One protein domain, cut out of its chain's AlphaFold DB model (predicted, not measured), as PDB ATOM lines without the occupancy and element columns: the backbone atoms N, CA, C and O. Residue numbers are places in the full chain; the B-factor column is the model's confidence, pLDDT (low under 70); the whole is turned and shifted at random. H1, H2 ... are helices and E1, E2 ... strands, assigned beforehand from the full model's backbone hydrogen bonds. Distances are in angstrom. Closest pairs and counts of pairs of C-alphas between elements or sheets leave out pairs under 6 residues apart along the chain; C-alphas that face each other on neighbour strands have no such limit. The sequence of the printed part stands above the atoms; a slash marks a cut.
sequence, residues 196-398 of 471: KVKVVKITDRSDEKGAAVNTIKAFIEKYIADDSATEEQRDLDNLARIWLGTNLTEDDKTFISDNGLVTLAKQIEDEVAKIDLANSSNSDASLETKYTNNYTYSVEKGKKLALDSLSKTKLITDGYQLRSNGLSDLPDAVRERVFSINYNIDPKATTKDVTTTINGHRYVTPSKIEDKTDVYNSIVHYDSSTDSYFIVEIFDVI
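What this domain is: This is residues 196 to 398 of the 471 residues of an uncharacterized protein of Firmicutes bacterium (UniProt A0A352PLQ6). A twisted sheet of four strands has helices H1 and H3 packed on one face, and a helical arm of H5, H6 and H7 reaches away beyond one end of its strands. Toward the other end the small hairpin E3 and E4 packs on E6 through E4, while H8 packs on the sheet away from H1 and H3, and H4 packs on H3. The printed part has 203 residues with nine named helices and six named strands, in the order E1 H1 H2 H3 H4 H5 H6 H7 E2 H8 E3 E4 H9 E5 E6; its class is mixed, helices and strands. The larger sheet has the order E2, E1, E6, E5, all antiparallel. The whole is elongated, 71 by 38 by 29 A, and only just compact, close to loose, with a radius of gyration of the C-alphas of 19.7 A.

Where its parts are: Find C-alpha 196 at (145.069, 229.356, 145.087); from there strand E1 runs through residues 196 to 203, 23.1 A long. Next come H1, residues 211 to 224 and 18.6 A long, H2, residues 231 to 234, H3, residues 236 to 244, and H4, residues 250 to 258. Look then for H5 at residues 264 to 272, H6 at residues 285 to 292, and H7, which starts at C-alpha 299 at (173.200, 218.685, 175.621) and reaches residue 311, 18.2 A on. Read on to E2, residues 316 to 321, H8, residues 332 to 338, E3, residues 355 to 358, E4, residues 361 to 364, H9, residues 375 to 379, and E5, residues 380 to 383. The last element, E6, spans residues 388 to 397, 25.3 A, bends by 55 degrees at residue 394, and ends with C-alpha 397 at (141.637, 233.842, 141.479).

How they stand to each other: Begin with the inner strands E1 and E6, antiparallel at 175 degrees, where N 198 and O 393 are 3.0 A apart, within hydrogen-bond range. At the edge strand E2, look for N 199 and O 317 at 2.8 A; at the other edge, in the hairpin E5 and E6, for N 383 and O 388 at 2.8 A. H1 and H3 are on the same face of this sheet, two layers, helices on one face of a sheet; H3 lies over E1 at a height over the sheet of 8.9 A. H1 and H3 touch, closest at the C-alphas of Phe 219 and Leu 239, 6.7 A, at a shallow tilt of 33 degrees, only just short of steep, opposite ways. H1 also touches H9 with residues 216 to 221 alone, and only just touches H2, with 3 pairs of C-alphas within 8 A. H8 is on the sheet too, and H9 only grazes it with residues 376 to 379. In the hairpin E3 and E4, find N 356 and O 363 at 2.9 A; the closest C-alphas of E4 and E6, Tyr 363 and Glu 393, are 4.5 A apart. H3 only just touches H4, with 3 pairs of C-alphas within 8 A, at a steep tilt of 64 degrees. H3 and H5 touch only at their ends, the closest C-alphas, of Leu 244 and Leu 264, being 5.1 A apart. H5 and H7 touch, closest at the C-alphas of Ala 265 and Leu 307, 6.5 A, at a shallow tilt of 13 degrees, opposite ways. H6 touches H7, about perpendicular at 73 degrees, with the closest C-alphas, of Tyr 291 and Gly 302, 4.5 A apart. Every O i to N i+4 pair is within hydrogen-bond range in H1, H3, H4, H5, H6, H7 and H9; H8 has 2 of 3, and H2 is too short for such a pair.

The domain as a whole: The C-alphas farthest apart, those of Ala 278 and Lys 348, are 70.8 A apart, and each is in a long link: H5 to H6, residues 273 to 284, and H8 to E3, residues 339 to 354. The printed part has no cut. Its mean pLDDT is 90.7; look for values under 70 at residues 345 to 351 and 370 to 372 of this model.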
ATOM      1  N   LYS A 196     143.938 230.283 145.018       95.62
ATOM      2  CA  LYS A 196     145.069 229.356 145.087       95.62
ATOM      3  C   LYS A 196     146.293 230.176 145.449       95.62
ATOM      4  O   LYS A 196     146.658 231.072 144.685       95.62
ATOM      5  N   VAL A 197     146.876 229.918 146.611       96.56
ATOM      6  CA  VAL A 197     147.962 230.735 147.162       96.56
ATOM      7  C   VAL A 197     149.138 229.879 147.602       96.56
ATOM      8  O   VAL A 197     148.972 228.691 147.864       96.56
ATOM      9  N   LYS A 198     150.303 230.512 147.725       97.50
ATOM     10  CA  LYS A 198     151.389 230.060 148.595       97.50
ATOM     11  C   LYS A 198     151.770 231.229 149.496       97.50
ATOM     12  O   LYS A 198     152.022 232.338 149.026       97.50
ATOM     13  N   VAL A 199     151.726 230.999 150.798       97.62
ATOM     14  CA  VAL A 199     151.962 232.001 151.836       97.62
ATOM     15  C   VAL A 199     153.115 231.529 152.689       97.62
ATOM     16  O   VAL A 199     153.026 230.451 153.267       97.62
ATOM     17  N   VAL A 200     154.148 232.352 152.823       97.81
ATOM     18  CA  VAL A 200     155.212 232.137 153.808       97.81
ATOM     19  C   VAL A 200     155.026 233.084 154.983       97.81
ATOM     20  O   VAL A 200     154.732 234.265 154.786       97.81
ATOM     21  N   LYS A 201     155.207 232.573 156.202       97.00
ATOM     22  CA  LYS A 201     155.270 233.353 157.441       97.00
ATOM     23  C   LYS A 201     156.639 233.170 158.084       97.00
ATOM     24  O   LYS A 201     157.008 232.055 158.436       97.00
ATOM     25  N   ILE A 202     157.365 234.266 158.282       97.50
ATOM     26  CA  ILE A 202     158.678 234.281 158.937       97.50
ATOM     27  C   ILE A 202     158.624 235.231 160.124       97.50
ATOM     28  O   ILE A 202     158.451 236.433 159.950       97.50
ATOM     29  N   THR A 203     158.786 234.700 161.330       96.00
ATOM     30  CA  THR A 203     158.899 235.499 162.554       96.00
ATOM     31  C   THR A 203     160.358 235.838 162.817       96.00
ATOM     32  O   THR A 203     161.208 234.953 162.726       96.00
ATOM     33  N   ASP A 204     160.647 237.099 163.134       95.75
ATOM     34  CA  ASP A 204     162.008 237.552 163.398       95.75
ATOM     35  C   ASP A 204     162.578 236.959 164.687       95.75
ATOM     36  O   ASP A 204     161.869 236.630 165.645       95.75
ATOM     37  N   ARG A 205     163.902 236.848 164.720       92.38
ATOM     38  CA  ARG A 205     164.618 236.348 165.888       92.38
ATOM     39  C   ARG A 205     164.611 237.391 166.998       92.38
ATOM     40  O   ARG A 205     164.850 238.578 166.785       92.38
ATOM     41  N   SER A 206     164.332 236.959 168.225       88.25
ATOM     42  CA  SER A 206     164.327 237.864 169.379       88.25
ATOM     43  C   SER A 206     165.731 238.298 169.795       88.25
ATOM     44  O   SER A 206     165.892 239.401 170.312       88.25
ATOM     45  N   ASP A 207     166.721 237.430 169.592       89.12
ATOM     46  CA  ASP A 207     168.124 237.633 169.948       89.12
ATOM     47  C   ASP A 207     168.913 238.407 168.880       89.12
ATOM     48  O   ASP A 207     169.892 239.073 169.212       89.12
ATOM     49  N   GLU A 208     168.458 238.380 167.627       90.75
ATOM     50  CA  GLU A 208     169.099 239.060 166.502       90.75
ATOM     51  C   GLU A 208     168.059 239.756 165.614       90.75
ATOM     52  O   GLU A 208     167.651 239.257 164.565       90.75
ATOM     53  N   LYS A 209     167.604 240.928 166.070       91.31
ATOM     54  CA  LYS A 209     166.591 241.724 165.369       91.31
ATOM     55  C   LYS A 209     167.060 242.135 163.975       91.31
ATOM     56  O   LYS A 209     168.153 242.674 163.810       91.31
ATOM     57  N   GLY A 210     166.191 241.946 162.990       93.56
ATOM     58  CA  GLY A 210     166.438 242.210 161.575       93.56
ATOM     59  C   GLY A 210     166.934 240.997 160.786       93.56
ATOM     60  O   GLY A 210     167.031 241.092 159.562       93.56
ATOM     61  N   ALA A 211     167.199 239.855 161.431       96.50
ATOM     62  CA  ALA A 211     167.640 238.634 160.756       96.50
ATOM     63  C   ALA A 211     166.631 238.153 159.696       96.50
ATOM     64  O   ALA A 211     167.023 237.811 158.574       96.50
ATOM     65  N   ALA A 212     165.332 238.189 160.016       97.31
ATOM     66  CA  ALA A 212     164.274 237.831 159.073       97.31
ATOM     67  C   ALA A 212     164.245 238.774 157.866       97.31
ATOM     68  O   ALA A 212     164.221 238.320 156.724       97.31
ATOM     69  N   VAL A 213     164.309 240.091 158.100       96.50
ATOM     70  CA  VAL A 213     164.320 241.100 157.026       96.50
ATOM     71  C   VAL A 213     165.502 240.900 156.094       96.50
ATOM     72  O   VAL A 213     165.320 240.938 154.881       96.50
ATOM     73  N   ASN A 214     166.694 240.677 156.646       97.06
ATOM     74  CA  ASN A 214     167.905 240.473 155.854       97.06
ATOM     75  C   ASN A 214     167.788 239.219 154.980       97.06
ATOM     76  O   ASN A 214     168.081 239.279 153.789       97.06
ATOM     77  N   THR A 215     167.276 238.121 155.545       98.38
ATOM     78  CA  THR A 215     167.028 236.872 154.806       98.38
ATOM     79  C   THR A 215     166.030 237.085 153.670       98.38
ATOM     80  O   THR A 215     166.290 236.700 152.532       98.38
ATOM     81  N   ILE A 216     164.906 237.750 153.951       98.38
ATOM     82  CA  ILE A 216     163.856 238.010 152.960       98.38
ATOM     83  C   ILE A 216     164.356 238.946 151.855       98.38
ATOM     84  O   ILE A 216     164.085 238.691 150.685       98.38
ATOM     85  N   LYS A 217     165.098 240.007 152.192       97.56
ATOM     86  CA  LYS A 217     165.685 240.923 151.202       97.56
ATOM     87  C   LYS A 217     166.651 240.202 150.276       97.56
ATOM     88  O   LYS A 217     166.469 240.276 149.067       97.56
ATOM     89  N   ALA A 218     167.600 239.452 150.836       98.06
ATOM     90  CA  ALA A 218     168.551 238.681 150.044       98.06
ATOM     91  C   ALA A 218     167.832 237.690 149.113       98.06
ATOM     92  O   ALA A 218     168.176 237.579 147.937       98.06
ATOM     93  N   PHE A 219     166.800 236.997 149.615       98.44
ATOM     94  CA  PHE A 219     166.010 236.055 148.817       98.44
ATOM     95  C   PHE A 219     165.271 236.763 147.677       98.44
ATOM     96  O   PHE A 219     165.303 236.317 146.531       98.44
ATOM     97  N   ILE A 220     164.628 237.891 147.978       97.88
ATOM     98  CA  ILE A 220     163.902 238.684 146.990       97.88
ATOM     99  C   ILE A 220     164.844 239.196 145.905       97.88
ATOM    100  O   ILE A 220     164.544 239.030 144.727       97.88
ATOM    101  N   GLU A 221     165.972 239.790 146.278       96.25
ATOM    102  CA  GLU A 221     166.938 240.344 145.329       96.25
ATOM    103  C   GLU A 221     167.520 239.257 144.423       96.25
ATOM    104  O   GLU A 221     167.622 239.455 143.212       96.25
ATOM    105  N   LYS A 222     167.863 238.097 144.995       96.62
ATOM    106  CA  LYS A 222     168.545 237.024 144.272       96.62
ATOM    107  C   LYS A 222     167.617 236.141 143.448       96.62
ATOM    108  O   LYS A 222     168.024 235.685 142.384       96.62
ATOM    109  N   TYR A 223     166.417 235.859 143.948       97.12
ATOM    110  CA  TYR A 223     165.535 234.864 143.346       97.12
ATOM    111  C   TYR A 223     164.229 235.454 142.837       97.12
ATOM    112  O   TYR A 223     163.810 235.076 141.753       97.12
ATOM    113  N   ILE A 224     163.587 236.405 143.524       97.00
ATOM    114  CA  ILE A 224     162.303 236.961 143.046       97.00
ATOM    115  C   ILE A 224     162.509 238.043 141.979       97.00
ATOM    116  O   ILE A 224     161.813 238.035 140.968       97.00
ATOM    117  N   ALA A 225     163.446 238.966 142.184       95.00
ATOM    118  CA  ALA A 225     163.672 240.118 141.314       95.00
ATOM    119  C   ALA A 225     164.546 239.793 140.091       95.00
ATOM    120  O   ALA A 225     164.326 240.364 139.024       95.00
ATOM    121  N   ASP A 226     165.494 238.863 140.223       94.31
ATOM    122  CA  ASP A 226     166.354 238.381 139.131       94.31
ATOM    123  C   ASP A 226     165.519 237.589 138.117       94.31
ATOM    124  O   ASP A 226     164.846 236.646 138.514       94.31
ATOM    125  N   ASP A 227     165.521 237.939 136.829       92.88
ATOM    126  CA  ASP A 227     164.752 237.253 135.776       92.88
ATOM    127  C   ASP A 227     165.369 235.905 135.349       92.88
ATOM    128  O   ASP A 227     164.687 235.084 134.733       92.88
ATOM    129  N   SER A 228     166.615 235.634 135.744       94.25
ATOM    130  CA  SER A 228     167.351 234.409 135.416       94.25
ATOM    131  C   SER A 228     167.193 233.275 136.436       94.25
ATOM    132  O   SER A 228     167.558 232.135 136.139       94.25
ATOM    133  N   ALA A 229     166.635 233.561 137.618       95.12
ATOM    134  CA  ALA A 229     166.381 232.555 138.646       95.12
ATOM    135  C   ALA A 229     165.342 231.517 138.189       95.12
ATOM    136  O   ALA A 229     164.358 231.852 137.517       95.12
ATOM    137  N   THR A 230     165.555 230.257 138.575       95.25
ATOM    138  CA  THR A 230     164.645 229.150 138.249       95.25
ATOM    139  C   THR A 230     163.376 229.187 139.107       95.25
ATOM    140  O   THR A 230     163.358 229.784 140.183       95.25
ATOM    141  N   GLU A 231     162.319 228.503 138.662       93.88
ATOM    142  CA  GLU A 231     161.065 228.359 139.425       93.88
ATOM    143  C   GLU A 231     161.299 227.767 140.825       93.88
ATOM    144  O   GLU A 231     160.774 228.268 141.813       93.88
ATOM    145  N   GLU A 232     162.152 226.743 140.933       91.88
ATOM    146  CA  GLU A 232     162.489 226.105 142.213       91.88
ATOM    147  C   GLU A 232     163.229 227.058 143.163       91.88
ATOM    148  O   GLU A 232     163.013 227.036 144.373       91.88
ATOM    149  N   GLN A 233     164.079 227.931 142.619       94.56
ATOM    150  CA  GLN A 233     164.781 228.941 143.408       94.56
ATOM    151  C   GLN A 233     163.837 230.038 143.912       94.56
ATOM    152  O   GLN A 233     164.013 230.508 145.037       94.56
ATOM    153  N   ARG A 234     162.848 230.428 143.093       95.56
ATOM    154  CA  ARG A 234     161.805 231.416 143.422       95.56
ATOM    155  C   ARG A 234     160.795 230.917 144.442       95.56
ATOM    156  O   ARG A 234     160.183 231.742 145.119       95.56
ATOM    157  N   ASP A 235     160.614 229.604 144.532       95.25
ATOM    158  CA  ASP A 235     159.598 229.004 145.380       95.25
ATOM    159  C   ASP A 235     159.767 229.430 146.850       95.25
ATOM    160  O   ASP A 235     160.851 229.359 147.432       95.25
ATOM    161  N   LEU A 236     158.675 229.862 147.481       97.06
ATOM    162  CA  LEU A 236     158.670 230.257 148.886       97.06
ATOM    163  C   LEU A 236     159.033 229.103 149.841       97.06
ATOM    164  O   LEU A 236     159.500 229.371 150.950       97.06
ATOM    165  N   ASP A 237     158.897 227.840 149.423       94.94
ATOM    166  CA  ASP A 237     159.422 226.683 150.165       94.94
ATOM    167  C   ASP A 237     160.950 226.759 150.336       94.94
ATOM    168  O   ASP A 237     161.482 226.397 151.390       94.94
ATOM    169  N   ASN A 238     161.665 227.301 149.341       95.75
ATOM    170  CA  ASN A 238     163.103 227.549 149.428       95.75
ATOM    171  C   ASN A 238     163.418 228.604 150.504       95.75
ATOM    172  O   ASN A 238     164.247 228.374 151.385       95.75
ATOM    173  N   LEU A 239     162.689 229.727 150.506       97.56
ATOM    174  CA  LEU A 239     162.822 230.766 151.535       97.56
ATOM    175  C   LEU A 239     162.559 230.212 152.947       97.56
ATOM    176  O   LEU A 239     163.320 230.492 153.876       97.56
ATOM    177  N   ALA A 240     161.513 229.399 153.114       96.81
ATOM    178  CA  ALA A 240     161.208 228.755 154.388       96.81
ATOM    179  C   ALA A 240     162.358 227.850 154.861       96.81
ATOM    180  O   ALA A 240     162.778 227.931 156.017       96.81
ATOM    181  N   ARG A 241     162.909 227.024 153.964       95.62
ATOM    182  CA  ARG A 241     164.028 226.118 154.257       95.62
ATOM    183  C   ARG A 241     165.306 226.872 154.630       95.62
ATOM    184  O   ARG A 241     165.937 226.527 155.631       95.62
ATOM    185  N   ILE A 242     165.634 227.937 153.892       97.44
ATOM    186  CA  ILE A 242     166.753 228.846 154.188       97.44
ATOM    187  C   ILE A 242     166.595 229.454 155.587       97.44
ATOM    188  O   ILE A 242     167.536 229.407 156.376       97.44
ATOM    189  N   TRP A 243     165.410 229.975 155.926       98.00
ATOM    190  CA  TRP A 243     165.165 230.593 157.234       98.00
ATOM    191  C   TRP A 243     165.273 229.599 158.398       98.00
ATOM    192  O   TRP A 243     165.909 229.889 159.418       98.00
ATOM    193  N   LEU A 244     164.696 228.402 158.240       97.00
ATOM    194  CA  LEU A 244     164.825 227.330 159.229       97.00
ATOM    195  C   LEU A 244     166.293 226.923 159.407       97.00
ATOM    196  O   LEU A 244     166.734 226.689 160.528       97.00
ATOM    197  N   GLY A 245     167.072 226.861 158.325       96.38
ATOM    198  CA  GLY A 245     168.463 226.410 158.374       96.38
ATOM    199  C   GLY A 245     168.612 224.892 158.525       96.38
ATOM    200  O   GLY A 245     169.702 224.399 158.801       96.38
ATOM    201  N   THR A 246     167.522 224.144 158.359       93.12
ATOM    202  CA  THR A 246     167.478 222.677 158.418       93.12
ATOM    203  C   THR A 246     167.145 222.110 157.045       93.12
ATOM    204  O   THR A 246     166.399 222.734 156.298       93.12
ATOM    205  N   ASN A 247     167.625 220.901 156.735       89.25
ATOM    206  CA  ASN A 247     167.358 220.221 155.455       89.25
ATOM    207  C   ASN A 247     167.866 220.984 154.224       89.25
ATOM    208  O   ASN A 247     167.318 220.835 153.139       89.25
ATOM    209  N   LEU A 248     168.912 221.792 154.407       93.06
ATOM    210  CA  LEU A 248     169.487 222.649 153.376       93.06
ATOM    211  C   LEU A 248     170.104 221.841 152.228       93.06
ATOM    212  O   LEU A 248     170.862 220.892 152.463       93.06
ATOM    213  N   THR A 249     169.845 222.283 151.001       93.75
ATOM    214  CA  THR A 249     170.607 221.894 149.809       93.75
ATOM    215  C   THR A 249     171.996 222.548 149.823       93.75
ATOM    216  O   THR A 249     172.278 223.432 150.638       93.75
ATOM    217  N   GLU A 250     172.897 222.131 148.931       95.06
ATOM    218  CA  GLU A 250     174.201 222.801 148.787       95.06
ATOM    219  C   GLU A 250     174.064 224.247 148.280       95.06
ATOM    220  O   GLU A 250     174.820 225.127 148.705       95.06
ATOM    221  N   ASP A 251     173.057 224.516 147.446       94.12
ATOM    222  CA  ASP A 251     172.753 225.863 146.962       94.12
ATOM    223  C   ASP A 251     172.268 226.758 148.108       94.12
ATOM    224  O   ASP A 251     172.742 227.886 148.241       94.12
ATOM    225  N   ASP A 252     171.412 226.241 148.998       95.94
ATOM    226  CA  ASP A 252     170.937 227.001 150.159       95.94
ATOM    227  C   ASP A 252     172.101 227.359 151.095       95.94
ATOM    228  O   ASP A 252     172.197 228.489 151.573       95.94
ATOM    229  N   LYS A 253     173.011 226.405 151.356       96.50
ATOM    230  CA  LYS A 253     174.199 226.635 152.198       96.50
ATOM    231  C   LYS A 253     175.095 227.717 151.604       96.50
ATOM    232  O   LYS A 253     175.566 228.589 152.336       96.50
ATOM    233  N   THR A 254     175.310 227.662 150.291       96.75
ATOM    234  CA  THR A 254     176.096 228.661 149.558       96.75
ATOM    235  C   THR A 254     175.426 230.028 149.651       96.75
ATOM    236  O   THR A 254     176.061 230.994 150.064       96.75
ATOM    237  N   PHE A 255     174.120 230.100 149.388       97.38
ATOM    238  CA  PHE A 255     173.339 231.331 149.480       97.38
ATOM    239  C   PHE A 255     173.379 231.954 150.883       97.38
ATOM    240  O   PHE A 255     173.607 233.159 151.013       97.38
ATOM    241  N   ILE A 256     173.204 231.146 151.936       97.81
ATOM    242  CA  ILE A 256     173.297 231.589 153.336       97.81
ATOM    243  C   ILE A 256     174.683 232.170 153.627       97.81
ATOM    244  O   ILE A 256     174.782 233.252 154.206       97.81
ATOM    245  N   SER A 257     175.741 231.472 153.209       97.19
ATOM    246  CA  SER A 257     177.126 231.897 153.427       97.19
ATOM    247  C   SER A 257     177.452 233.199 152.692       97.19
ATOM    248  O   SER A 257     177.970 234.131 153.305       97.19
ATOM    249  N   ASP A 258     177.122 233.288 151.402       97.31
ATOM    250  CA  ASP A 258     177.437 234.441 150.547       97.31
ATOM    251  C   ASP A 258     176.749 235.729 151.020       97.31
ATOM    252  O   ASP A 258     177.287 236.823 150.847       97.31
ATOM    253  N   ASN A 259     175.581 235.598 151.653       97.00
ATOM    254  CA  ASN A 259     174.798 236.722 152.166       97.00
ATOM    255  C   ASN A 259     174.965 236.942 153.682       97.00
ATOM    256  O   ASN A 259     174.333 237.840 154.236       97.00
ATOM    257  N   GLY A 260     175.801 236.147 154.364       95.75
ATOM    258  CA  GLY A 260     176.031 236.262 155.809       95.75
ATOM    259  C   GLY A 260     174.758 236.093 156.644       95.75
ATOM    260  O   GLY A 260     174.570 236.807 157.629       95.75
ATOM    261  N   LEU A 261     173.860 235.198 156.223       96.38
ATOM    262  CA  LEU A 261     172.552 235.017 156.851       96.38
ATOM    263  C   LEU A 261     172.647 234.158 158.111       96.38
ATOM    264  O   LEU A 261     173.473 233.252 158.233       96.38
ATOM    265  N   VAL A 262     171.739 234.425 159.040       94.75
ATOM    266  CA  VAL A 262     171.687 233.794 160.357       94.75
ATOM    267  C   VAL A 262     170.323 233.132 160.542       94.75
ATOM    268  O   VAL A 262     169.284 233.788 160.567       94.75
ATOM    269  N   THR A 263     170.328 231.805 160.624       96.56
ATOM    270  CA  THR A 263     169.119 230.969 160.583       96.56
ATOM    271  C   THR A 263     168.638 230.578 161.980       96.56
ATOM    272  O   THR A 263     169.356 230.738 162.972       96.56
ATOM    273  N   LEU A 264     167.438 229.998 162.074       97.19
ATOM    274  CA  LEU A 264     166.943 229.430 163.334       97.19
ATOM    275  C   LEU A 264     167.787 228.233 163.803       97.19
ATOM    276  O   LEU A 264     168.053 228.090 164.997       97.19
ATOM    277  N   ALA A 265     168.280 227.403 162.880       96.69
ATOM    278  CA  ALA A 265     169.216 226.337 163.223       96.69
ATOM    279  C   ALA A 265     170.516 226.907 163.807       96.69
ATOM    280  O   ALA A 265     171.006 226.394 164.812       96.69
ATOM    281  N   LYS A 266     171.040 228.003 163.237       95.50
ATOM    282  CA  LYS A 266     172.243 228.669 163.746       95.50
ATOM    283  C   LYS A 266     172.039 229.229 165.156       95.50
ATOM    284  O   LYS A 266     172.921 229.062 165.996       95.50
ATOM    285  N   GLN A 267     170.861 229.784 165.449       95.38
ATOM    286  CA  GLN A 267     170.495 230.201 166.806       95.38
ATOM    287  C   GLN A 267     170.632 229.050 167.811       95.38
ATOM    288  O   GLN A 267     171.206 229.235 168.883       95.38
ATOM    289  N   ILE A 268     170.149 227.850 167.467       96.38
ATOM    290  CA  ILE A 268     170.280 226.665 168.328       96.38
ATOM    291  C   ILE A 268     171.759 226.348 168.583       96.38
ATOM    292  O   ILE A 268     172.141 226.045 169.712       96.38
ATOM    293  N   GLU A 269     172.613 226.433 167.560       94.94
ATOM    294  CA  GLU A 269     174.050 226.190 167.731       94.94
ATOM    295  C   GLU A 269     174.716 227.218 168.644       94.94
ATOM    296  O   GLU A 269     175.511 226.845 169.507       94.94
ATOM    297  N   ASP A 270     174.373 228.494 168.474       93.56
ATOM    298  CA  ASP A 270     174.934 229.594 169.256       93.56
ATOM    299  C   ASP A 270     174.455 229.567 170.711       93.56
ATOM    300  O   ASP A 270     175.204 229.924 171.620       93.56
ATOM    301  N   GLU A 271     173.224 229.118 170.960       94.94
ATOM    302  CA  GLU A 271     172.723 228.858 172.309       94.94
ATOM    303  C   GLU A 271     173.445 227.672 172.959       94.94
ATOM    304  O   GLU A 271     173.902 227.783 174.096       94.94
ATOM    305  N   VAL A 272     173.607 226.555 172.243       94.50
ATOM    306  CA  VAL A 272     174.314 225.370 172.757       94.50
ATOM    307  C   VAL A 272     175.784 225.675 173.057       94.50
ATOM    308  O   VAL A 272     176.319 225.183 174.048       94.50
ATOM    309  N   ALA A 273     176.434 226.528 172.262       92.94
ATOM    310  CA  ALA A 273     177.818 226.943 172.489       92.94
ATOM    311  C   ALA A 273     178.027 227.743 173.791       92.94
ATOM    312  O   ALA A 273     179.160 227.858 174.256       92.94
ATOM    313  N   LYS A 274     176.957 228.284 174.393       92.38
ATOM    314  CA  LYS A 274     176.990 228.990 175.689       92.38
ATOM    315  C   LYS A 274     176.874 228.041 176.891       92.38
ATOM    316  O   LYS A 274     176.846 228.510 178.028       92.38
ATOM    317  N   ILE A 275     176.784 226.731 176.654       91.56
ATOM    318  CA  ILE A 275     176.660 225.714 177.698       91.56
ATOM    319  C   ILE A 275     178.026 225.071 177.968       91.56
ATOM    320  O   ILE A 275     178.613 224.446 177.086       91.56
ATOM    321  N   ASP A 276     178.498 225.164 179.211       87.44
ATOM    322  CA  ASP A 276     179.729 224.533 179.699       87.44
ATOM    323  C   ASP A 276     179.448 223.683 180.948       87.44
ATOM    324  O   ASP A 276     179.500 224.148 182.088       87.44
ATOM    325  N   LEU A 277     179.194 222.389 180.731       82.31
ATOM    326  CA  LEU A 277     178.919 221.436 181.814       82.31
ATOM    327  C   LEU A 277     180.137 221.155 182.711       82.31
ATOM    328  O   LEU A 277     179.975 220.613 183.804       82.31
ATOM    329  N   ALA A 278     181.355 221.474 182.262       82.88
ATOM    330  CA  ALA A 278     182.564 221.295 183.063       82.88
ATOM    331  C   ALA A 278     182.804 222.487 184.003       82.88
ATOM    332  O   ALA A 278     183.446 222.326 185.043       82.88
ATOM    333  N   ASN A 279     182.279 223.667 183.659       82.12
ATOM    334  CA  ASN A 279     182.392 224.874 184.463       82.12
ATOM    335  C   ASN A 279     181.069 225.651 184.530       82.12
ATOM    336  O   ASN A 279     180.839 226.616 183.798       82.12
ATOM    337  N   SER A 280     180.254 225.307 185.527       76.88
ATOM    338  CA  SER A 280     178.949 225.930 185.779       76.88
ATOM    339  C   SER A 280     178.995 227.444 186.026       76.88
ATOM    340  O   SER A 280     177.956 228.092 186.003       76.88
ATOM    341  N   SER A 281     180.168 228.033 186.298       79.19
ATOM    342  CA  SER A 281     180.301 229.487 186.500       79.19
ATOM    343  C   SER A 281     180.324 230.275 185.186       79.19
ATOM    344  O   SER A 281     180.073 231.477 185.201       79.19
ATOM    345  N   ASN A 282     180.626 229.609 184.067       81.81
ATOM    346  CA  ASN A 282     180.686 230.203 182.727       81.81
ATOM    347  C   ASN A 282     179.509 229.784 181.833       81.81
ATOM    348  O   ASN A 282     179.418 230.245 180.698       81.81
ATOM    349  N   SER A 283     178.644 228.903 182.332       87.75
ATOM    350  CA  SER A 283     177.552 228.307 181.575       87.75
ATOM    351  C   SER A 283     176.228 229.025 181.829       87.75
ATOM    352  O   SER A 283     175.946 229.469 182.945       87.75
ATOM    353  N   ASP A 284     175.392 229.136 180.798       89.56
ATOM    354  CA  ASP A 284     174.041 229.676 180.939       89.56
ATOM    355  C   ASP A 284     173.087 228.615 181.517       89.56
ATOM    356  O   ASP A 284     172.619 227.714 180.818       89.56
ATOM    357  N   ALA A 285     172.756 228.750 182.805       87.38
ATOM    358  CA  ALA A 285     171.891 227.812 183.525       87.38
ATOM    359  C   ALA A 285     170.475 227.672 182.921       87.38
ATOM    360  O   ALA A 285     169.835 226.622 183.057       87.38
ATOM    361  N   SER A 286     169.964 228.713 182.251       90.81
ATOM    362  CA  SER A 286     168.649 228.658 181.602       90.81
ATOM    363  C   SER A 286     168.695 227.816 180.326       90.81
ATOM    364  O   SER A 286     167.816 226.979 180.101       90.81
ATOM    365  N   LEU A 287     169.767 227.959 179.540       92.06
ATOM    366  CA  LEU A 287     170.004 227.159 178.339       92.06
ATOM    367  C   LEU A 287     170.389 225.720 178.692       92.06
ATOM    368  O   LEU A 287     169.898 224.797 178.047       92.06
ATOM    369  N   GLU A 288     171.164 225.502 179.756       89.81
ATOM    370  CA  GLU A 288     171.395 224.161 180.309       89.81
ATOM    371  C   GLU A 288     170.075 223.447 180.585       89.81
ATOM    372  O   GLU A 288     169.857 222.327 180.124       89.81
ATOM    373  N   THR A 289     169.164 224.113 181.296       90.19
ATOM    374  CA  THR A 289     167.855 223.546 181.627       90.19
ATOM    375  C   THR A 289     167.049 223.237 180.363       90.19
ATOM    376  O   THR A 289     166.505 222.137 180.245       90.19
ATOM    377  N   LYS A 290     167.030 224.161 179.391       92.50
ATOM    378  CA  LYS A 290     166.350 224.006 178.092       92.50
ATOM    379  C   LYS A 290     166.875 222.801 177.299       92.50
ATOM    380  O   LYS A 290     166.084 221.991 176.827       92.50
ATOM    381  N   TYR A 291     168.195 222.664 177.171       94.44
ATOM    382  CA  TYR A 291     168.836 221.664 176.306       94.44
ATOM    383  C   TYR A 291     169.220 220.360 177.011       94.44
ATOM    384  O   TYR A 291     169.709 219.443 176.359       94.44
ATOM    385  N   THR A 292     168.985 220.226 178.314       91.56
ATOM    386  CA  THR A 292     169.152 218.945 179.028       91.56
ATOM    387  C   THR A 292     167.849 218.410 179.615       91.56
ATOM    388  O   THR A 292     167.814 217.272 180.085       91.56
ATOM    389  N   ASN A 293     166.782 219.223 179.608       89.62
ATOM    390  CA  ASN A 293     165.540 218.981 180.341       89.62
ATOM    391  C   ASN A 293     165.828 218.579 181.794       89.62
ATOM    392  O   ASN A 293     165.573 217.446 182.208       89.62
ATOM    393  N   ASN A 294     166.430 219.496 182.554       85.81
ATOM    394  CA  ASN A 294     166.872 219.249 183.932       85.81
ATOM    395  C   ASN A 294     167.782 218.008 184.058       85.81
ATOM    396  O   ASN A 294     167.564 217.162 184.924       85.81
ATOM    397  N   TYR A 295     168.784 217.881 183.180       85.56
ATOM    398  CA  TYR A 295     169.723 216.748 183.130       85.56
ATOM    399  C   TYR A 295     169.093 215.375 182.833       85.56
ATOM    400  O   TYR A 295     169.739 214.345 183.030       85.56
ATOM    401  N   THR A 296     167.863 215.337 182.311       90.88
ATOM    402  CA  THR A 296     167.242 214.097 181.814       90.88
ATOM    403  C   THR A 296     168.020 213.521 180.627       90.88
ATOM    404  O   THR A 296     168.085 212.303 180.454       90.88
ATOM    405  N   TYR A 297     168.626 214.381 179.805       91.12
ATOM    406  CA  TYR A 297     169.457 213.984 178.670       91.12
ATOM    407  C   TYR A 297     170.670 214.903 178.471       91.12
ATOM    408  O   TYR A 297     170.767 215.979 179.058       91.12
ATOM    409  N   SER A 298     171.623 214.459 177.642       93.12
ATOM    410  CA  SER A 298     172.816 215.238 177.293       93.12
ATOM    411  C   SER A 298     172.473 216.460 176.436       93.12
ATOM    412  O   SER A 298     171.502 216.445 175.681       93.12
ATOM    413  N   VAL A 299     173.326 217.488 176.479       93.75
ATOM    414  CA  VAL A 299     173.200 218.685 175.621       93.75
ATOM    415  C   VAL A 299     173.181 218.313 174.136       93.75
ATOM    416  O   VAL A 299     172.414 218.884 173.370       93.75
ATOM    417  N   GLU A 300     173.968 217.316 173.725       93.69
ATOM    418  CA  GLU A 300     173.973 216.809 172.347       93.69
ATOM    419  C   GLU A 300     172.608 216.238 171.942       93.69
ATOM    420  O   GLU A 300     172.085 216.579 170.879       93.69
ATOM    421  N   LYS A 301     171.983 215.434 172.817       93.06
ATOM    422  CA  LYS A 301     170.627 214.931 172.580       93.06
ATOM    423  C   LYS A 301     169.622 216.085 172.527       93.06
ATOM    424  O   LYS A 301     168.798 216.111 171.621       93.06
ATOM    425  N   GLY A 302     169.713 217.062 173.427       95.25
ATOM    426  CA  GLY A 302     168.842 218.239 173.400       95.25
ATOM    427  C   GLY A 302     168.990 219.094 172.146       95.25
ATOM    428  O   GLY A 302     167.983 219.542 171.602       95.25
ATOM    429  N   LYS A 303     170.220 219.282 171.648       95.94
ATOM    430  CA  LYS A 303     170.481 219.957 170.367       95.94
ATOM    431  C   LYS A 303     169.782 219.223 169.223       95.94
ATOM    432  O   LYS A 303     169.098 219.867 168.434       95.94
ATOM    433  N   LYS A 304     169.931 217.893 169.147       94.19
ATOM    434  CA  LYS A 304     169.261 217.070 168.127       94.19
ATOM    435  C   LYS A 304     167.739 217.239 168.199       94.19
ATOM    436  O   LYS A 304     167.140 217.606 167.200       94.19
ATOM    437  N   LEU A 305     167.146 217.102 169.386       93.94
ATOM    438  CA  LEU A 305     165.704 217.294 169.595       93.94
ATOM    439  C   LEU A 305     165.218 218.677 169.140       93.94
ATOM    440  O   LEU A 305     164.168 218.786 168.515       93.94
ATOM    441  N   ALA A 306     165.979 219.735 169.429       95.38
ATOM    442  CA  ALA A 306     165.630 221.087 169.005       95.38
ATOM    443  C   ALA A 306     165.685 221.254 167.476       95.38
ATOM    444  O   ALA A 306     164.794 221.877 166.903       95.38
ATOM    445  N   LEU A 307     166.692 220.679 166.808       95.25
ATOM    446  CA  LEU A 307     166.812 220.699 165.343       95.25
ATOM    447  C   LEU A 307     165.743 219.840 164.652       95.25
ATOM    448  O   LEU A 307     165.207 220.240 163.615       95.25
ATOM    449  N   ASP A 308     165.404 218.690 165.232       93.12
ATOM    450  CA  ASP A 308     164.349 217.811 164.732       93.12
ATOM    451  C   ASP A 308     162.986 218.498 164.884       93.12
ATOM    452  O   ASP A 308     162.238 218.609 163.914       93.12
ATOM    453  N   SER A 309     162.705 219.093 166.051       93.12
ATOM    454  CA  SER A 309     161.517 219.930 166.262       93.12
ATOM    455  C   SER A 309     161.448 221.090 165.270       93.12
ATOM    456  O   SER A 309     160.377 221.379 164.740       93.12
ATOM    457  N   LEU A 310     162.575 221.761 165.013       95.12
ATOM    458  CA  LEU A 310     162.643 222.871 164.066       95.12
ATOM    459  C   LEU A 310     162.337 222.403 162.637       95.12
ATOM    460  O   LEU A 310     161.566 223.059 161.943       95.12
ATOM    461  N   SER A 311     162.846 221.236 162.235       92.56
ATOM    462  CA  SER A 311     162.612 220.638 160.912       92.56
ATOM    463  C   SER A 311     161.141 220.310 160.631       92.56
ATOM    464  O   SER A 311     160.750 220.228 159.469       92.56
ATOM    465  N   LYS A 312     160.318 220.137 161.674       91.38
ATOM    466  CA  LYS A 312     158.865 219.929 161.556       91.38
ATOM    467  C   LYS A 312     158.075 221.232 161.385       91.38
ATOM    468  O   LYS A 312     156.868 221.192 161.153       91.38
ATOM    469  N   THR A 313     158.718 222.388 161.544       92.69
ATOM    470  CA  THR A 313     158.035 223.686 161.558       92.69
ATOM    471  C   THR A 313     157.479 224.014 160.176       92.69
ATOM    472  O   THR A 313     158.227 224.213 159.222       92.69
ATOM    473  N   LYS A 314     156.151 224.126 160.072       92.06
ATOM    474  CA  LYS A 314     155.464 224.552 158.850       92.06
ATOM    475  C   LYS A 314     155.425 226.081 158.778       92.06
ATOM    476  O   LYS A 314     154.702 226.719 159.538       92.06
ATOM    477  N   LEU A 315     156.198 226.659 157.858       95.38
ATOM    478  CA  LEU A 315     156.186 228.102 157.564       95.38
ATOM    479  C   LEU A 315     155.350 228.456 156.329       95.38
ATOM    480  O   LEU A 315     155.079 229.634 156.095       95.38
ATOM    481  N   ILE A 316     154.965 227.445 155.546       95.25
ATOM    482  CA  ILE A 316     154.258 227.589 154.275       95.25
ATOM    483  C   ILE A 316     152.816 227.122 154.419       95.25
ATOM    484  O   ILE A 316     152.548 226.061 154.976       95.25
ATOM    485  N   THR A 317     151.886 227.916 153.902       94.25
ATOM    486  CA  THR A 317     150.495 227.519 153.667       94.25
ATOM    487  C   THR A 317     150.207 227.622 152.180       94.25
ATOM    488  O   THR A 317     150.366 228.695 151.599       94.25
ATOM    489  N   ASP A 318     149.777 226.527 151.569       92.94
ATOM    490  CA  ASP A 318     149.566 226.403 150.134       92.94
ATOM    491  C   ASP A 318     148.163 225.872 149.786       92.94
ATOM    492  O   ASP A 318     147.341 225.558 150.652       92.94
ATOM    493  N   GLY A 319     147.853 225.854 148.489       92.69
ATOM    494  CA  GLY A 319     146.597 225.327 147.961       92.69
ATOM    495  C   GLY A 319     145.466 226.354 147.874       92.69
ATOM    496  O   GLY A 319     145.670 227.570 147.949       92.69
ATOM    497  N   TYR A 320     144.253 225.857 147.630       93.56
ATOM    498  CA  TYR A 320     143.057 226.691 147.573       93.56
ATOM    499  C   TYR A 320     142.594 227.057 148.980       93.56
ATOM    500  O   TYR A 320     142.295 226.203 149.803       93.56
ATOM    501  N   GLN A 321     142.490 228.355 149.228       94.25
ATOM    502  CA  GLN A 321     142.033 228.924 150.484       94.25
ATOM    503  C   GLN A 321     140.713 229.650 150.241       94.25
ATOM    504  O   GLN A 321     140.584 230.405 149.272       94.25
ATOM    505  N   LEU A 322     139.723 229.427 151.105       91.81
ATOM    506  CA  LEU A 322     138.409 230.071 151.015       91.81
ATOM    507  C   LEU A 322     138.348 231.268 151.961       91.81
ATOM    508  O   LEU A 322     138.943 231.252 153.037       91.81
ATOM    509  N   ARG A 323     137.571 232.297 151.616       89.38
ATOM    510  CA  ARG A 323     137.450 233.484 152.475       89.38
ATOM    511  C   ARG A 323     136.886 233.161 153.862       89.38
ATOM    512  O   ARG A 323     137.269 233.809 154.832       89.38
ATOM    513  N   SER A 324     135.972 232.196 153.962       83.50
ATOM    514  CA  SER A 324     135.257 231.851 155.197       83.50
ATOM    515  C   SER A 324     136.166 231.283 156.288       83.50
ATOM    516  O   SER A 324     135.982 231.617 157.455       83.50
ATOM    517  N   ASN A 325     137.149 230.462 155.925       77.94
ATOM    518  CA  ASN A 325     137.933 229.665 156.874       77.94
ATOM    519  C   ASN A 325     139.426 229.530 156.529       77.94
ATOM    520  O   ASN A 325     140.178 229.010 157.343       77.94
ATOM    521  N   GLY A 326     139.862 229.992 155.359       84.38
ATOM    522  CA  GLY A 326     141.261 229.960 154.953       84.38
ATOM    523  C   GLY A 326     142.067 231.132 155.512       84.38
ATOM    524  O   GLY A 326     141.547 232.242 155.702       84.38
ATOM    525  N   LEU A 327     143.365 230.882 155.707       91.31
ATOM    526  CA  LEU A 327     144.380 231.876 156.086       91.31
ATOM    527  C   LEU A 327     144.066 232.644 157.384       91.31
ATOM    528  O   LEU A 327     144.332 233.842 157.470       91.31
ATOM    529  N   SER A 328     143.499 231.977 158.393       88.69
ATOM    530  CA  SER A 328     143.185 232.586 159.698       88.69
ATOM    531  C   SER A 328     144.407 233.122 160.445       88.69
ATOM    532  O   SER A 328     144.266 234.019 161.269       88.69
ATOM    533  N   ASP A 329     145.593 232.589 160.147       86.69
ATOM    534  CA  ASP A 329     146.852 232.972 160.796       86.69
ATOM    535  C   ASP A 329     147.478 234.239 160.198       86.69
ATOM    536  O   ASP A 329     148.478 234.745 160.720       86.69
ATOM    537  N   LEU A 330     146.919 234.742 159.090       92.38
ATOM    538  CA  LEU A 330     147.311 236.020 158.515       92.38
ATOM    539  C   LEU A 330     146.648 237.178 159.269       92.38
ATOM    540  O   LEU A 330     145.464 237.094 159.596       92.38
ATOM    541  N   PRO A 331     147.350 238.313 159.441       92.75
ATOM    542  CA  PRO A 331     146.722 239.545 159.899       92.75
ATOM    543  C   PRO A 331     145.552 239.931 158.986       92.75
ATOM    544  O   PRO A 331     145.670 239.846 157.758       92.75
ATOM    545  N   ASP A 332     144.457 240.436 159.564       91.50
ATOM    546  CA  ASP A 332     143.239 240.794 158.817       91.50
ATOM    547  C   ASP A 332     143.534 241.723 157.631       91.50
ATOM    548  O   ASP A 332     143.041 241.506 156.527       91.50
ATOM    549  N   ALA A 333     144.430 242.698 157.813       89.31
ATOM    550  CA  ALA A 333     144.828 243.627 156.756       89.31
ATOM    551  C   ALA A 333     145.478 242.943 155.536       89.31
ATOM    552  O   ALA A 333     145.382 243.462 154.424       89.31
ATOM    553  N   VAL A 334     146.143 241.798 155.728       92.44
ATOM    554  CA  VAL A 334     146.712 240.985 154.643       92.44
ATOM    555  C   VAL A 334     145.627 240.073 154.075       92.44
ATOM    556  O   VAL A 334     145.401 240.059 152.863       92.44
ATOM    557  N   ARG A 335     144.891 239.370 154.945       93.88
ATOM    558  CA  ARG A 335     143.826 238.428 154.568       93.88
ATOM    559  C   ARG A 335     142.726 239.089 153.730       93.88
ATOM    560  O   ARG A 335     142.324 238.548 152.701       93.88
ATOM    561  N   GLU A 336     142.275 240.282 154.107       92.12
ATOM    562  CA  GLU A 336     141.279 241.052 153.350       92.12
ATOM    563  C   GLU A 336     141.760 241.412 151.940       92.12
ATOM    564  O   GLU A 336     140.961 241.454 151.003       92.12
ATOM    565  N   ARG A 337     143.068 241.637 151.758       92.25
ATOM    566  CA  ARG A 337     143.651 241.897 150.436       92.25
ATOM    567  C   ARG A 337     143.731 240.630 149.601       92.25
ATOM    568  O   ARG A 337     143.348 240.674 148.435       92.25
ATOM    569  N   VAL A 338     144.131 239.502 150.196       94.44
ATOM    570  CA  VAL A 338     144.114 238.191 149.525       94.44
ATOM    571  C   VAL A 338     142.718 237.904 148.961       94.44
ATOM    572  O   VAL A 338     142.572 237.605 147.776       94.44
ATOM    573  N   PHE A 339     141.671 238.109 149.758       92.88
ATOM    574  CA  PHE A 339     140.284 237.857 149.351       92.88
ATOM    575  C   PHE A 339     139.562 239.065 148.740       92.88
ATOM    576  O   PHE A 339     138.342 239.045 148.568       92.88
ATOM    577  N   SER A 340     140.300 240.117 148.383       89.38
ATOM    578  CA  SER A 340     139.742 241.307 147.745       89.38
ATOM    579  C   SER A 340     139.094 240.969 146.403       89.38
ATOM    580  O   SER A 340     139.510 240.047 145.700       89.38
ATOM    581  N   ILE A 341     138.096 241.758 146.011       84.50
ATOM    582  CA  ILE A 341     137.519 241.717 144.660       84.50
ATOM    583  C   ILE A 341     138.390 242.451 143.634       84.50
ATOM    584  O   ILE A 341     138.205 242.286 142.432       84.50
ATOM    585  N   ASN A 342     139.340 243.263 144.102       83.56
ATOM    586  CA  ASN A 342     140.163 244.133 143.271       83.56
ATOM    587  C   ASN A 342     141.390 243.397 142.706       83.56
ATOM    588  O   ASN A 342     142.521 243.853 142.856       83.56
ATOM    589  N   TYR A 343     141.161 242.246 142.082       82.50
ATOM    590  CA  TYR A 343     142.161 241.568 141.266       82.50
ATOM    591  C   TYR A 343     141.939 241.992 139.834       82.50
ATOM    592  O   TYR A 343     140.871 241.728 139.275       82.50
ATOM    593  N   ASN A 344     142.928 242.646 139.234       72.62
ATOM    594  CA  ASN A 344     142.801 242.935 137.830       72.62
ATOM    595  C   ASN A 344     143.108 241.664 137.030       72.62
ATOM    596  O   ASN A 344     144.209 241.115 137.099       72.62
ATOM    597  N   ILE A 345     142.097 241.149 136.339       61.16
ATOM    598  CA  ILE A 345     142.230 240.014 135.415       61.16
ATOM    599  C   ILE A 345     142.318 240.542 133.969       61.16
ATOM    600  O   ILE A 345     142.806 239.841 133.089       61.16
ATOM    601  N   ASP A 346     141.910 241.797 133.724       58.00
ATOM    602  CA  ASP A 346     141.979 242.461 132.420       58.00
ATOM    603  C   ASP A 346     143.109 243.513 132.404       58.00
ATOM    604  O   ASP A 346     143.010 244.540 133.079       58.00
ATOM    605  N   PRO A 347     144.162 243.353 131.586       47.50
ATOM    606  CA  PRO A 347     145.254 244.325 131.505       47.50
ATOM    607  C   PRO A 347     144.817 245.758 131.131       47.50
ATOM    608  O   PRO A 347     145.609 246.686 131.276       47.50
ATOM    609  N   LYS A 348     143.573 245.975 130.674       50.31
ATOM    610  CA  LYS A 348     143.001 247.301 130.383       50.31
ATOM    611  C   LYS A 348     142.215 247.930 131.541       50.31
ATOM    612  O   LYS A 348     141.775 249.074 131.397       50.31
ATOM    613  N   ALA A 349     141.993 247.232 132.657       58.75
ATOM    614  CA  ALA A 349     141.160 247.778 133.728       58.75
ATOM    615  C   ALA A 349     141.853 248.916 134.497       58.75
ATOM    616  O   ALA A 349     143.056 248.907 134.746       58.75
ATOM    617  N   THR A 350     141.053 249.899 134.907       55.25
ATOM    618  CA  THR A 350     141.485 251.082 135.672       55.25
ATOM    619  C   THR A 350     141.329 250.909 137.188       55.25
ATOM    620  O   THR A 350     141.647 251.818 137.958       55.25
ATOM    621  N   THR A 351     140.820 249.757 137.636       60.47
ATOM    622  CA  THR A 351     140.658 249.411 139.053       60.47
ATOM    623  C   THR A 351     142.008 249.209 139.734       60.47
ATOM    624  O   THR A 351     142.944 248.679 139.139       60.47
ATOM    625  N   LYS A 352     142.104 249.609 141.008       73.44
ATOM    626  CA  LYS A 352     143.315 249.427 141.820       73.44
ATOM    627  C   LYS A 352     143.552 247.940 142.083       73.44
ATOM    628  O   LYS A 352     142.921 247.401 142.981       73.44
ATOM    629  N   ASP A 353     144.448 247.308 141.333       83.75
ATOM    630  CA  ASP A 353     144.896 245.948 141.628       83.75
ATOM    631  C   ASP A 353     145.573 245.901 143.009       83.75
ATOM    632  O   ASP A 353     146.365 246.783 143.354       83.75
ATOM    633  N   VAL A 354     145.232 244.901 143.823       90.12
ATOM    634  CA  VAL A 354     145.897 244.646 145.114       90.12
ATOM    635  C   VAL A 354     147.127 243.756 144.973       90.12
ATOM    636  O   VAL A 354     147.745 243.412 145.978       90.12
ATOM    637  N   THR A 355     147.512 243.410 143.751       91.19
ATOM    638  CA  THR A 355     148.679 242.591 143.436       91.19
ATOM    639  C   THR A 355     149.651 243.298 142.496       91.19
ATOM    640  O   THR A 355     149.317 244.300 141.865       91.19
ATOM    641  N   THR A 356     150.862 242.760 142.416       89.31
ATOM    642  CA  THR A 356     151.876 243.110 141.421       89.31
ATOM    643  C   THR A 356     152.424 241.831 140.795       89.31
ATOM    644  O   THR A 356     152.368 240.769 141.418       89.31
ATOM    645  N   THR A 357     152.938 241.918 139.570       91.25
ATOM    646  CA  THR A 357     153.556 240.785 138.873       91.25
ATOM    647  C   THR A 357     155.043 241.030 138.710       91.25
ATOM    648  O   THR A 357     155.445 242.082 138.217       91.25
ATOM    649  N   ILE A 358     155.848 240.049 139.104       91.44
ATOM    650  CA  ILE A 358     157.309 240.101 139.053       91.44
ATOM    651  C   ILE A 358     157.777 238.784 138.454       91.44
ATOM    652  O   ILE A 358     157.448 237.722 138.977       91.44
ATOM    653  N   ASN A 359     158.476 238.857 137.321       92.00
ATOM    654  CA  ASN A 359     159.010 237.691 136.609       92.00
ATOM    655  C   ASN A 359     157.980 236.572 136.357       92.00
ATOM    656  O   ASN A 359     158.305 235.398 136.413       92.00
ATOM    657  N   GLY A 360     156.722 236.937 136.078       89.56
ATOM    658  CA  GLY A 360     155.634 235.982 135.808       89.56
ATOM    659  C   GLY A 360     154.838 235.536 137.040       89.56
ATOM    660  O   GLY A 360     153.743 235.003 136.881       89.56
ATOM    661  N   HIS A 361     155.306 235.853 138.248       93.25
ATOM    662  CA  HIS A 361     154.654 235.498 139.509       93.25
ATOM    663  C   HIS A 361     153.830 236.662 140.055       93.25
ATOM    664  O   HIS A 361     154.248 237.821 139.986       93.25
ATOM    665  N   ARG A 362     152.644 236.372 140.594       93.75
ATOM    666  CA  ARG A 362     151.700 237.386 141.084       93.75
ATOM    667  C   ARG A 362     151.701 237.417 142.608       93.75
ATOM    668  O   ARG A 362     151.321 236.442 143.240       93.75
ATOM    669  N   TYR A 363     152.031 238.563 143.195       95.12
ATOM    670  CA  TYR A 363     152.143 238.739 144.645       95.12
ATOM    671  C   TYR A 363     151.151 239.767 145.177       95.12
ATOM    672  O   TYR A 363     150.866 240.766 144.514       95.12
ATOM    673  N   VAL A 364     150.646 239.567 146.394       94.56
ATOM    674  CA  VAL A 364     149.794 240.554 147.073       94.56
ATOM    675  C   VAL A 364     150.641 241.721 147.565       94.56
ATOM    676  O   VAL A 364     151.599 241.542 148.308       94.56
ATOM    677  N   THR A 365     150.239 242.934 147.199       92.31
ATOM    678  CA  THR A 365     150.915 244.173 147.603       92.31
ATOM    679  C   THR A 365     150.476 244.628 148.992       92.31
ATOM    680  O   THR A 365     149.296 244.468 149.317       92.31
ATOM    681  N   PRO A 366     151.339 245.262 149.799       89.62
ATOM    682  CA  PRO A 366     150.934 245.924 151.038       89.62
ATOM    683  C   PRO A 366     149.931 247.068 150.815       89.62
ATOM    684  O   PRO A 366     149.847 247.671 149.743       89.62
ATOM    685  N   SER A 367     149.161 247.419 151.851       82.12
ATOM    686  CA  SER A 367     148.190 248.532 151.789       82.12
ATOM    687  C   SER A 367     148.835 249.906 151.597       82.12
ATOM    688  O   SER A 367     148.206 250.810 151.043       82.12
ATOM    689  N   LYS A 368     150.073 250.069 152.063       77.69
ATOM    690  CA  LYS A 368     150.888 251.269 151.888       77.69
ATOM    691  C   LYS A 368     152.214 250.828 151.287       77.69
ATOM    692  O   LYS A 368     152.900 250.015 151.888       77.69
ATOM    693  N   ILE A 369     152.534 251.362 150.116       70.88
ATOM    694  CA  ILE A 369     153.815 251.139 149.450       70.88
ATOM    695  C   ILE A 369     154.552 252.472 149.523       70.88
ATOM    696  O   ILE A 369     154.078 253.456 148.946       70.88
ATOM    697  N   GLU A 370     155.641 252.523 150.286       59.81
ATOM    698  CA  GLU A 370     156.444 253.742 150.445       59.81
ATOM    699  C   GLU A 370     157.285 254.025 149.192       59.81
ATOM    700  O   GLU A 370     157.361 255.171 148.755       59.81
ATOM    701  N   ASP A 371     157.807 252.973 148.553       68.06
ATOM    702  CA  ASP A 371     158.521 253.028 147.276       68.06
ATOM    703  C   ASP A 371     158.035 251.906 146.349       68.06
ATOM    704  O   ASP A 371     158.077 250.729 146.699       68.06
ATOM    705  N   LYS A 372     157.537 252.273 145.164       62.19
ATOM    706  CA  LYS A 372     157.023 251.319 144.168       62.19
ATOM    707  C   LYS A 372     158.118 250.672 143.321       62.19
ATOM    708  O   LYS A 372     157.801 249.788 142.531       62.19
ATOM    709  N   THR A 373     159.353 251.160 143.411       71.00
ATOM    710  CA  THR A 373     160.489 250.648 142.633       71.00
ATOM    711  C   THR A 373     161.262 249.559 143.370       71.00
ATOM    712  O   THR A 373     161.909 248.741 142.722       71.00
ATOM    713  N   ASP A 374     161.141 249.503 144.697       86.56
ATOM    714  CA  ASP A 374     161.729 248.454 145.521       86.56
ATOM    715  C   ASP A 374     160.815 247.221 145.586       86.56
ATOM    716  O   ASP A 374     159.668 247.295 146.039       86.56
ATOM    717  N   VAL A 375     161.335 246.070 145.149       91.38
ATOM    718  CA  VAL A 375     160.564 244.820 145.125       91.38
ATOM    719  C   VAL A 375     160.173 244.399 146.538       91.38
ATOM    720  O   VAL A 375     159.020 244.017 146.744       91.38
ATOM    721  N   TYR A 376     161.074 244.531 147.516       93.50
ATOM    722  CA  TYR A 376     160.807 244.146 148.903       93.50
ATOM    723  C   TYR A 376     159.573 244.877 149.457       93.50
ATOM    724  O   TYR A 376     158.591 244.239 149.843       93.50
ATOM    725  N   ASN A 377     159.555 246.212 149.391       90.75
ATOM    726  CA  ASN A 377     158.423 247.026 149.847       90.75
ATOM    727  C   ASN A 377     157.135 246.808 149.033       90.75
ATOM    728  O   ASN A 377     156.045 247.175 149.483       90.75
ATOM    729  N   SER A 378     157.235 246.225 147.834       90.75
ATOM    730  CA  SER A 378     156.082 245.971 146.971       90.75
ATOM    731  C   SER A 378     155.327 244.677 147.293       90.75
ATOM    732  O   SER A 378     154.149 244.596 146.945       90.75
ATOM    733  N   ILE A 379     155.953 243.697 147.962       94.44
ATOM    734  CA  ILE A 379     155.357 242.362 148.198       94.44
ATOM    735  C   ILE A 379     155.432 241.861 149.647       94.44
ATOM    736  O   ILE A 379     154.721 240.915 149.988       94.44
ATOM    737  N   VAL A 380     156.263 242.465 150.502       96.00
ATOM    738  CA  VAL A 380     156.447 242.016 151.890       96.00
ATOM    739  C   VAL A 380     155.483 242.735 152.826       96.00
ATOM    740  O   VAL A 380     155.434 243.963 152.882       96.00
ATOM    741  N   HIS A 381     154.736 241.959 153.610       95.06
ATOM    742  CA  HIS A 381     153.845 242.461 154.657       95.06
ATOM    743  C   HIS A 381     154.501 242.247 156.014       95.06
ATOM    744  O   HIS A 381     154.989 241.154 156.281       95.06
ATOM    745  N   TYR A 382     154.478 243.257 156.879       94.00
ATOM    746  CA  TYR A 382     155.000 243.159 158.241       94.00
ATOM    747  C   TYR A 382     153.879 243.337 159.264       94.00
ATOM    748  O   TYR A 382     153.108 244.298 159.195       94.00
ATOM    749  N   ASP A 383     153.809 242.418 160.221       92.94
ATOM    750  CA  ASP A 383     152.944 242.487 161.390       92.94
ATOM    751  C   ASP A 383     153.776 242.745 162.645       92.94
ATOM    752  O   ASP A 383     154.431 241.854 163.186       92.94
ATOM    753  N   SER A 384     153.693 243.973 163.153       91.56
ATOM    754  CA  SER A 384     154.404 244.383 164.361       91.56
ATOM    755  C   SER A 384     153.898 243.711 165.639       91.56
ATOM    756  O   SER A 384     154.584 243.781 166.655       91.56
ATOM    757  N   SER A 385     152.696 243.121 165.640       91.31
ATOM    758  CA  SER A 385     152.148 242.458 166.833       91.31
ATOM    759  C   SER A 385     152.801 241.102 167.096       91.31
ATOM    760  O   SER A 385     152.954 240.703 168.250       91.31
ATOM    761  N   THR A 386     153.228 240.428 166.028       92.00
ATOM    762  CA  THR A 386     153.879 239.116 166.071       92.00
ATOM    763  C   THR A 386     155.329 239.156 165.595       92.00
ATOM    764  O   THR A 386     155.955 238.104 165.510       92.00
ATOM    765  N   ASP A 387     155.852 240.342 165.264       94.12
ATOM    766  CA  ASP A 387     157.173 240.547 164.654       94.12
ATOM    767  C   ASP A 387     157.411 239.599 163.466       94.12
ATOM    768  O   ASP A 387     158.432 238.920 163.354       94.12
ATOM    769  N   SER A 388     156.380 239.468 162.628       95.62
ATOM    770  CA  SER A 388     156.332 238.484 161.549       95.62
ATOM    771  C   SER A 388     156.175 239.141 160.188       95.62
ATOM    772  O   SER A 388     155.444 240.117 160.017       95.62
ATOM    773  N   TYR A 389     156.849 238.558 159.210       97.00
ATOM    774  CA  TYR A 389     156.841 238.945 157.813       97.00
ATOM    775  C   TYR A 389     156.092 237.904 156.992       97.00
ATOM    776  O   TYR A 389     156.196 236.702 157.247       97.00
ATOM    777  N   PHE A 390     155.366 238.374 155.983       97.31
ATOM    778  CA  PHE A 390     154.586 237.532 155.091       97.31
ATOM    779  C   PHE A 390     154.848 237.896 153.635       97.31
ATOM    780  O   PHE A 390     154.886 239.077 153.281       97.31
ATOM    781  N   ILE A 391     154.950 236.874 152.788       98.00
ATOM    782  CA  ILE A 391     154.850 237.003 151.331       98.00
ATOM    783  C   ILE A 391     153.699 236.110 150.890       98.00
ATOM    784  O   ILE A 391     153.594 234.965 151.334       98.00
ATOM    785  N   VAL A 392     152.820 236.653 150.049       97.75
ATOM    786  CA  VAL A 392     151.664 235.927 149.518       97.75
ATOM    787  C   VAL A 392     151.722 235.926 148.002       97.75
ATOM    788  O   VAL A 392     151.528 236.967 147.371       97.75
ATOM    789  N   GLU A 393     151.956 234.751 147.437       97.56
ATOM    790  CA  GLU A 393     151.879 234.488 146.008       97.56
ATOM    791  C   GLU A 393     150.496 233.936 145.641       97.56
ATOM    792  O   GLU A 393     149.918 233.122 146.367       97.56
ATOM    793  N   ILE A 394     149.949 234.395 144.517       95.88
ATOM    794  CA  ILE A 394     148.627 234.043 144.006       95.88
ATOM    795  C   ILE A 394     148.782 233.299 142.681       95.88
ATOM    796  O   ILE A 394     149.178 233.881 141.673       95.88
ATOM    797  N   PHE A 395     148.370 232.035 142.668       94.44
ATOM    798  CA  PHE A 395     148.365 231.182 141.478       94.44
ATOM    799  C   PHE A 395     147.023 231.206 140.754       94.44
ATOM    800  O   PHE A 395     146.973 231.021 139.542       94.44
ATOM    801  N   ASP A 396     145.925 231.412 141.488       92.69
ATOM    802  CA  ASP A 396     144.595 231.461 140.890       92.69
ATOM    803  C   ASP A 396     143.602 232.316 141.693       92.69
ATOM    804  O   ASP A 396     143.646 232.388 142.925       92.69
ATOM    805  N   VAL A 397     142.674 232.943 140.971       91.69
ATOM    806  CA  VAL A 397     141.637 233.842 141.479       91.69
ATOM    807  C   VAL A 397     140.268 233.324 141.060       91.69
ATOM    808  O   VAL A 397     139.886 233.386 139.887       91.69
ATOM    809  N   ILE A 398     139.488 232.881 142.042       91.19
ATOM    810  CA  ILE A 398     138.141 232.361 141.830       91.19
ATOM    811  C   ILE A 398     137.116 233.433 142.182       91.19
ATOM    812  O   ILE A 398     137.114 234.012 143.272       91.19
TER     813      ILE A 398